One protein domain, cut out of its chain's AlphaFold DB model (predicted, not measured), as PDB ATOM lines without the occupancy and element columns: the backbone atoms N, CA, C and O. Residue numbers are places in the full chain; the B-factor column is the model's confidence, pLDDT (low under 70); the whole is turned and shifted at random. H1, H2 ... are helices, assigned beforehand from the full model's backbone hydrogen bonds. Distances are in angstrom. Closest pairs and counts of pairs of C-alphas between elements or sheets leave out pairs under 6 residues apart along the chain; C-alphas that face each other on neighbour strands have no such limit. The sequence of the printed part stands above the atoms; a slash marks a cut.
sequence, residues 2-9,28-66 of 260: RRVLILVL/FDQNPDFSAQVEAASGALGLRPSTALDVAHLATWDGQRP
ATOM      1  N   ARG A   2      38.059 -51.808   2.373       31.42
ATOM      2  CA  ARG A   2      37.672 -51.813   3.814       31.42
ATOM      3  C   ARG A   2      38.119 -50.581   4.639       31.42
ATOM      4  O   ARG A   2      37.689 -50.430   5.772       31.42
ATOM      5  N   ARG A   3      38.996 -49.727   4.091       29.22
ATOM      6  CA  ARG A   3      39.599 -48.567   4.784       29.22
ATOM      7  C   ARG A   3      38.924 -47.222   4.497       29.22
ATOM      8  O   ARG A   3      39.145 -46.296   5.261       29.22
ATOM      9  N   VAL A   4      38.087 -47.122   3.460       41.47
ATOM     10  CA  VAL A   4      37.484 -45.835   3.063       41.47
ATOM     11  C   VAL A   4      36.395 -45.412   4.053       41.47
ATOM     12  O   VAL A   4      36.359 -44.258   4.437       41.47
ATOM     13  N   LEU A   5      35.592 -46.339   4.591       38.75
ATOM     14  CA  LEU A   5      34.570 -45.965   5.581       38.75
ATOM     15  C   LEU A   5      35.143 -45.588   6.960       38.75
ATOM     16  O   LEU A   5      34.586 -44.724   7.616       38.75
ATOM     17  N   ILE A   6      36.241 -46.208   7.410       40.44
ATOM     18  CA  ILE A   6      36.800 -45.922   8.746       40.44
ATOM     19  C   ILE A   6      37.638 -44.636   8.739       40.44
ATOM     20  O   ILE A   6      37.620 -43.914   9.731       40.44
ATOM     21  N   LEU A   7      38.338 -44.325   7.636       37.69
ATOM     22  CA  LEU A   7      39.105 -43.077   7.533       37.69
ATOM     23  C   LEU A   7      38.259 -41.862   7.123       37.69
ATOM     24  O   LEU A   7      38.551 -40.773   7.596       37.69
ATOM     25  N   VAL A   8      37.222 -42.028   6.292       41.34
ATOM     26  CA  VAL A   8      36.456 -40.883   5.761       41.34
ATOM     27  C   VAL A   8      35.308 -40.466   6.675       41.34
ATOM     28  O   VAL A   8      34.930 -39.301   6.671       41.34
ATOM     29  N   LEU A   9      34.729 -41.385   7.455       41.84
ATOM     30  CA  LEU A   9      33.465 -41.073   8.115       41.84
ATOM     31  C   LEU A   9      33.586 -40.544   9.536       41.84
ATOM     32  O   LEU A   9      32.725 -39.758   9.903       41.84
ATOM     33  N   PHE A  28      38.056 -31.907   3.600       54.25
ATOM     34  CA  PHE A  28      38.502 -33.037   2.797       54.25
ATOM     35  C   PHE A  28      39.514 -33.866   3.597       54.25
ATOM     36  O   PHE A  28      40.381 -33.314   4.278       54.25
ATOM     37  N   ASP A  29      39.393 -35.193   3.517       59.19
ATOM     38  CA  ASP A  29      40.417 -36.113   4.014       59.19
ATOM     39  C   ASP A  29      41.779 -35.666   3.455       59.19
ATOM     40  O   ASP A  29      41.939 -35.501   2.243       59.19
ATOM     41  N   GLN A  30      42.760 -35.451   4.338       64.44
ATOM     42  CA  GLN A  30      44.109 -35.020   3.951       64.44
ATOM     43  C   GLN A  30      44.861 -36.077   3.135       64.44
ATOM     44  O   GLN A  30      46.001 -35.849   2.734       64.44
ATOM     45  N   ASN A  31      44.248 -37.234   2.878       80.00
ATOM     46  CA  ASN A  31      44.731 -38.192   1.907       80.00
ATOM     47  C   ASN A  31      44.690 -37.602   0.474       80.00
ATOM     48  O   ASN A  31      43.605 -37.451  -0.106       80.00
ATOM     49  N   PRO A  32      45.856 -37.306  -0.137       83.06
ATOM     50  CA  PRO A  32      45.915 -36.683  -1.456       83.06
ATOM     51  C   PRO A  32      45.343 -37.584  -2.557       83.06
ATOM     52  O   PRO A  32      44.743 -37.071  -3.497       83.06
ATOM     53  N   ASP A  33      45.456 -38.910  -2.422       86.81
ATOM     54  CA  ASP A  33      44.927 -39.856  -3.411       86.81
ATOM     55  C   ASP A  33      43.392 -39.842  -3.422       86.81
ATOM     56  O   ASP A  33      42.768 -39.881  -4.483       86.81
ATOM     57  N   PHE A  34      42.777 -39.746  -2.240       87.44
ATOM     58  CA  PHE A  34      41.324 -39.648  -2.102       87.44
ATOM     59  C   PHE A  34      40.802 -38.333  -2.685       87.44
ATOM     60  O   PHE A  34      39.867 -38.337  -3.487       87.44
ATOM     61  N   SER A  35      41.438 -37.215  -2.327       88.06
ATOM     62  CA  SER A  35      41.068 -35.895  -2.842       88.06
ATOM     63  C   SER A  35      41.206 -35.829  -4.367       88.06
ATOM     64  O   SER A  35      40.265 -35.421  -5.046       88.06
ATOM     65  N   ALA A  36      42.306 -36.345  -4.927       90.69
ATOM     66  CA  ALA A  36      42.504 -36.422  -6.374       90.69
ATOM     67  C   ALA A  36      41.446 -37.296  -7.072       90.69
ATOM     68  O   ALA A  36      40.976 -36.950  -8.157       90.69
ATOM     69  N   GLN A  37      41.030 -38.410  -6.455       91.38
ATOM     70  CA  GLN A  37      39.961 -39.258  -6.991       91.38
ATOM     71  C   GLN A  37      38.617 -38.515  -7.037       91.38
ATOM     72  O   GLN A  37      37.922 -38.566  -8.054       91.38
ATOM     73  N   VAL A  38      38.253 -37.815  -5.960       93.44
ATOM     74  CA  VAL A  38      37.008 -37.034  -5.879       93.44
ATOM     75  C   VAL A  38      37.021 -35.880  -6.879       93.44
ATOM     76  O   VAL A  38      36.023 -35.662  -7.566       93.44
ATOM     77  N   GLU A  39      38.142 -35.169  -7.016       94.31
ATOM     78  CA  GLU A  39      38.308 -34.103  -8.009       94.31
ATOM     79  C   GLU A  39      38.194 -34.632  -9.442       94.31
ATOM     80  O   GLU A  39      37.480 -34.050 -10.263       94.31
ATOM     81  N   ALA A  40      38.828 -35.770  -9.741       93.62
ATOM     82  CA  ALA A  40      38.727 -36.416 -11.044       93.62
ATOM     83  C   ALA A  40      37.282 -36.838 -11.360       93.62
ATOM     84  O   ALA A  40      36.795 -36.571 -12.462       93.62
ATOM     85  N   ALA A  41      36.577 -37.439 -10.393       94.31
ATOM     86  CA  ALA A  41      35.172 -37.820 -10.530       94.31
ATOM     87  C   ALA A  41      34.266 -36.598 -10.734       94.31
ATOM     88  O   ALA A  41      33.462 -36.570 -11.665       94.31
ATOM     89  N   SER A  42      34.438 -35.566  -9.907       94.94
ATOM     90  CA  SER A  42      33.736 -34.280 -10.001       94.94
ATOM     91  C   SER A  42      33.899 -33.657 -11.389       94.94
ATOM     92  O   SER A  42      32.911 -33.341 -12.054       94.94
ATOM     93  N   GLY A  43      35.138 -33.572 -11.889       93.12
ATOM     94  CA  GLY A  43      35.437 -33.035 -13.215       93.12
ATOM     95  C   GLY A  43      34.891 -33.891 -14.360       93.12
ATOM     96  O   GLY A  43      34.414 -33.353 -15.359       93.12
ATOM     97  N   ALA A  44      34.923 -35.219 -14.230       91.75
ATOM     98  CA  ALA A  44      34.429 -36.130 -15.260       91.75
ATOM     99  C   ALA A  44      32.897 -36.183 -15.345       91.75
ATOM    100  O   ALA A  44      32.366 -36.344 -16.444       91.75
ATOM    101  N   LEU A  45      32.207 -36.065 -14.206       92.38
ATOM    102  CA  LEU A  45      30.747 -36.130 -14.101       92.38
ATOM    103  C   LEU A  45      30.081 -34.748 -14.144       92.38
ATOM    104  O   LEU A  45      28.872 -34.671 -14.342       92.38
ATOM    105  N   GLY A  46      30.841 -33.666 -13.951       92.81
ATOM    106  CA  GLY A  46      30.311 -32.304 -13.845       92.81
ATOM    107  C   GLY A  46      29.547 -32.040 -12.541       92.81
ATOM    108  O   GLY A  46      28.776 -31.084 -12.466       92.81
ATOM    109  N   LEU A  47      29.739 -32.880 -11.521       94.19
ATOM    110  CA  LEU A  47      29.036 -32.805 -10.242       94.19
ATOM    111  C   LEU A  47      29.883 -32.101  -9.193       94.19
ATOM    112  O   LEU A  47      31.022 -32.483  -8.960       94.19
ATOM    113  N   ARG A  48      29.302 -31.124  -8.494       94.56
ATOM    114  CA  ARG A  48      29.961 -30.451  -7.370       94.56
ATOM    115  C   ARG A  48      29.410 -30.987  -6.052       94.56
ATOM    116  O   ARG A  48      28.203 -30.853  -5.839       94.56
ATOM    117  N   PRO A  49      30.240 -31.588  -5.184       94.19
ATOM    118  CA  PRO A  49      29.763 -32.083  -3.906       94.19
ATOM    119  C   PRO A  49      29.396 -30.918  -2.985       94.19
ATOM    120  O   PRO A  49      30.116 -29.926  -2.906       94.19
ATOM    121  N   SER A  50      28.268 -31.053  -2.296       92.75
ATOM    122  CA  SER A  50      27.773 -30.090  -1.301       92.75
ATOM    123  C   SER A  50      27.716 -30.670   0.114       92.75
ATOM    124  O   SER A  50      27.553 -29.927   1.075       92.75
ATOM    125  N   THR A  51      27.873 -31.988   0.245       91.81
ATOM    126  CA  THR A  51      27.807 -32.723   1.512       91.81
ATOM    127  C   THR A  51      28.937 -33.750   1.590       91.81
ATOM    128  O   THR A  51      29.523 -34.131   0.573       91.81
ATOM    129  N   ALA A  52      29.238 -34.255   2.788       90.06
ATOM    130  CA  ALA A  52      30.208 -35.342   2.952       90.06
ATOM    131  C   ALA A  52      29.773 -36.631   2.223       90.06
ATOM    132  O   ALA A  52      30.608 -37.388   1.729       90.06
ATOM    133  N   LEU A  53      28.463 -36.865   2.106       90.69
ATOM    134  CA  LEU A  53      27.928 -38.006   1.365       90.69
ATOM    135  C   LEU A  53      28.046 -37.823  -0.146       90.69
ATOM    136  O   LEU A  53      28.319 -38.797  -0.836       90.69
ATOM    137  N   ASP A  54      27.928 -36.597  -0.660       94.00
ATOM    138  CA  ASP A  54      28.239 -36.299  -2.059       94.00
ATOM    139  C   ASP A  54      29.714 -36.638  -2.369       94.00
ATOM    140  O   ASP A  54      30.012 -37.267  -3.385       94.00
ATOM    141  N   VAL A  55      30.642 -36.280  -1.467       92.31
ATOM    142  CA  VAL A  55      32.075 -36.628  -1.571       92.31
ATOM    143  C   VAL A  55      32.276 -38.144  -1.556       92.31
ATOM    144  O   VAL A  55      32.951 -38.687  -2.433       92.31
ATOM    145  N   ALA A  56      31.663 -38.846  -0.598       88.88
ATOM    146  CA  ALA A  56      31.744 -40.302  -0.505       88.88
ATOM    147  C   ALA A  56      31.168 -40.989  -1.750       88.88
ATOM    148  O   ALA A  56      31.743 -41.958  -2.240       88.88
ATOM    149  N   HIS A  57      30.076 -40.454  -2.296       90.38
ATOM    150  CA  HIS A  57      29.480 -40.943  -3.525       90.38
ATOM    151  C   HIS A  57      30.458 -40.764  -4.691       90.38
ATOM    152  O   HIS A  57      30.716 -41.733  -5.392       90.38
ATOM    153  N   LEU A  58      31.062 -39.580  -4.880       92.69
ATOM    154  CA  LEU A  58      32.072 -39.351  -5.930       92.69
ATOM    155  C   LEU A  58      33.264 -40.305  -5.813       92.69
ATOM    156  O   LEU A  58      33.767 -40.784  -6.827       92.69
ATOM    157  N   ALA A  59      33.674 -40.638  -4.591       90.44
ATOM    158  CA  ALA A  59      34.748 -41.592  -4.345       90.44
ATOM    159  C   ALA A  59      34.410 -43.042  -4.755       90.44
ATOM    160  O   ALA A  59      35.312 -43.880  -4.808       90.44
ATOM    161  N   THR A  60      33.148 -43.366  -5.071       87.75
ATOM    162  CA  THR A  60      32.774 -44.666  -5.661       87.75
ATOM    163  C   THR A  60      32.789 -44.674  -7.186       87.75
ATOM    164  O   THR A  60      32.490 -45.702  -7.790       87.75
ATOM    165  N   TRP A  61      33.142 -43.557  -7.831       91.06
ATOM    166  CA  TRP A  61      33.253 -43.503  -9.283       91.06
ATOM    167  C   TRP A  61      34.293 -44.504  -9.801       91.06
ATOM    168  O   TRP A  61      35.444 -44.521  -9.363       91.06
ATOM    169  N   ASP A  62      33.873 -45.326 -10.759       86.69
ATOM    170  CA  ASP A  62      34.645 -46.417 -11.360       86.69
ATOM    171  C   ASP A  62      35.480 -45.977 -12.576       86.69
ATOM    172  O   ASP A  62      36.091 -46.803 -13.256       86.69
ATOM    173  N   GLY A  63      35.505 -44.674 -12.869       87.62
ATOM    174  CA  GLY A  63      36.187 -44.106 -14.029       87.62
ATOM    175  C   GLY A  63      35.336 -44.061 -15.302       87.62
ATOM    176  O   GLY A  63      35.751 -43.440 -16.285       87.62
ATOM    177  N   GLN A  64      34.143 -44.667 -15.321       83.06
ATOM    178  CA  GLN A  64      33.285 -44.661 -16.503       83.06
ATOM    179  C   GLN A  64      32.427 -43.400 -16.563       83.06
ATOM    180  O   GLN A  64      31.765 -43.009 -15.599       83.06
ATOM    181  N   ARG A  65      32.421 -42.742 -17.727       81.38
ATOM    182  CA  ARG A  65      31.493 -41.639 -17.971       81.38
ATOM    183  C   ARG A  65      30.135 -42.199 -18.388       81.38
ATOM    184  O   ARG A  65      30.084 -43.022 -19.302       81.38
ATOM    185  N   PRO A  66      29.040 -41.748 -17.766       81.38
ATOM    186  CA  PRO A  66      27.710 -42.116 -18.212       81.38
ATOM    187  C   PRO A  66      27.454 -41.577 -19.623       81.38
ATOM    188  O   PRO A  66      27.862 -40.470 -19.972       81.38
TER     189      PRO A  66
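AT A GLANCE: This is residues 2 to 9 and 28 to 66 of the 260 residues of an uncharacterized protein of Phycisphaerae bacterium (UniProt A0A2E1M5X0). One longer helix, H2, has the short helix H3 set crosswise against its middle, and a third, very short helix, H1, lies off at one end of the domain, near H3 but touching no helix. The chain loops round from the end of H2 back to H3, and after H3 an unnamed tail, residues 59 to 66, runs to the end of the domain far from H1. The printed part has 47 residues with three named helices, in the order H1, H2, H3, and no named strand; the class is all helix. The whole is compact, with a radius of gyration of the C-alphas of 10.2 A and spans of 29 by 20 by 16 A.

HOW THE PARTS SIT: Look first at H1, residues 4 to 9, and then at H3, residues 52 to 58: they are close but not clearly touching, and their closest C-alphas, those of Val 8 and Ala 56, are 7.9 A apart. They run opposite ways at a shallow tilt of 30 degrees. H1 is apart from H2, residues 32 to 45. H2 touches H3 with residues 37 to 42 alone, and the closest C-alphas, those of Val 38 and Leu 58, are 5.5 A apart. These two run the same way at a steep tilt of 69 degrees, only just short of about perpendicular. In H1, H2 and H3 every O i to N i+4 pair is within hydrogen-bond range.

IN THESE COORDINATES: Find C-alpha 4 at (37.484, -45.835, 3.063); from there H1 runs through residue 9. H2 begins at C-alpha 32, at (45.915, -36.683, -1.456), and measures 19.8 A to C-alpha 45. H3 measures 9.9 A and ends at C-alpha 58, at (32.072, -39.351, -5.930).

THE WHOLE: The two C-alphas farthest apart, those of Ile 6 and Pro 66, are 28.7 A apart. Residues 10 to 27 are not printed, and C-alphas 9 and 28 are 10.9 A apart across this cut, which lies in the link from H1 to H2. The link from H2 to H3 is short, with 6 residues. Look at the B-factor column: pLDDT is under 70 in residues 2 to 9 and 28 to 30, and its mean over the printed part is 79.2.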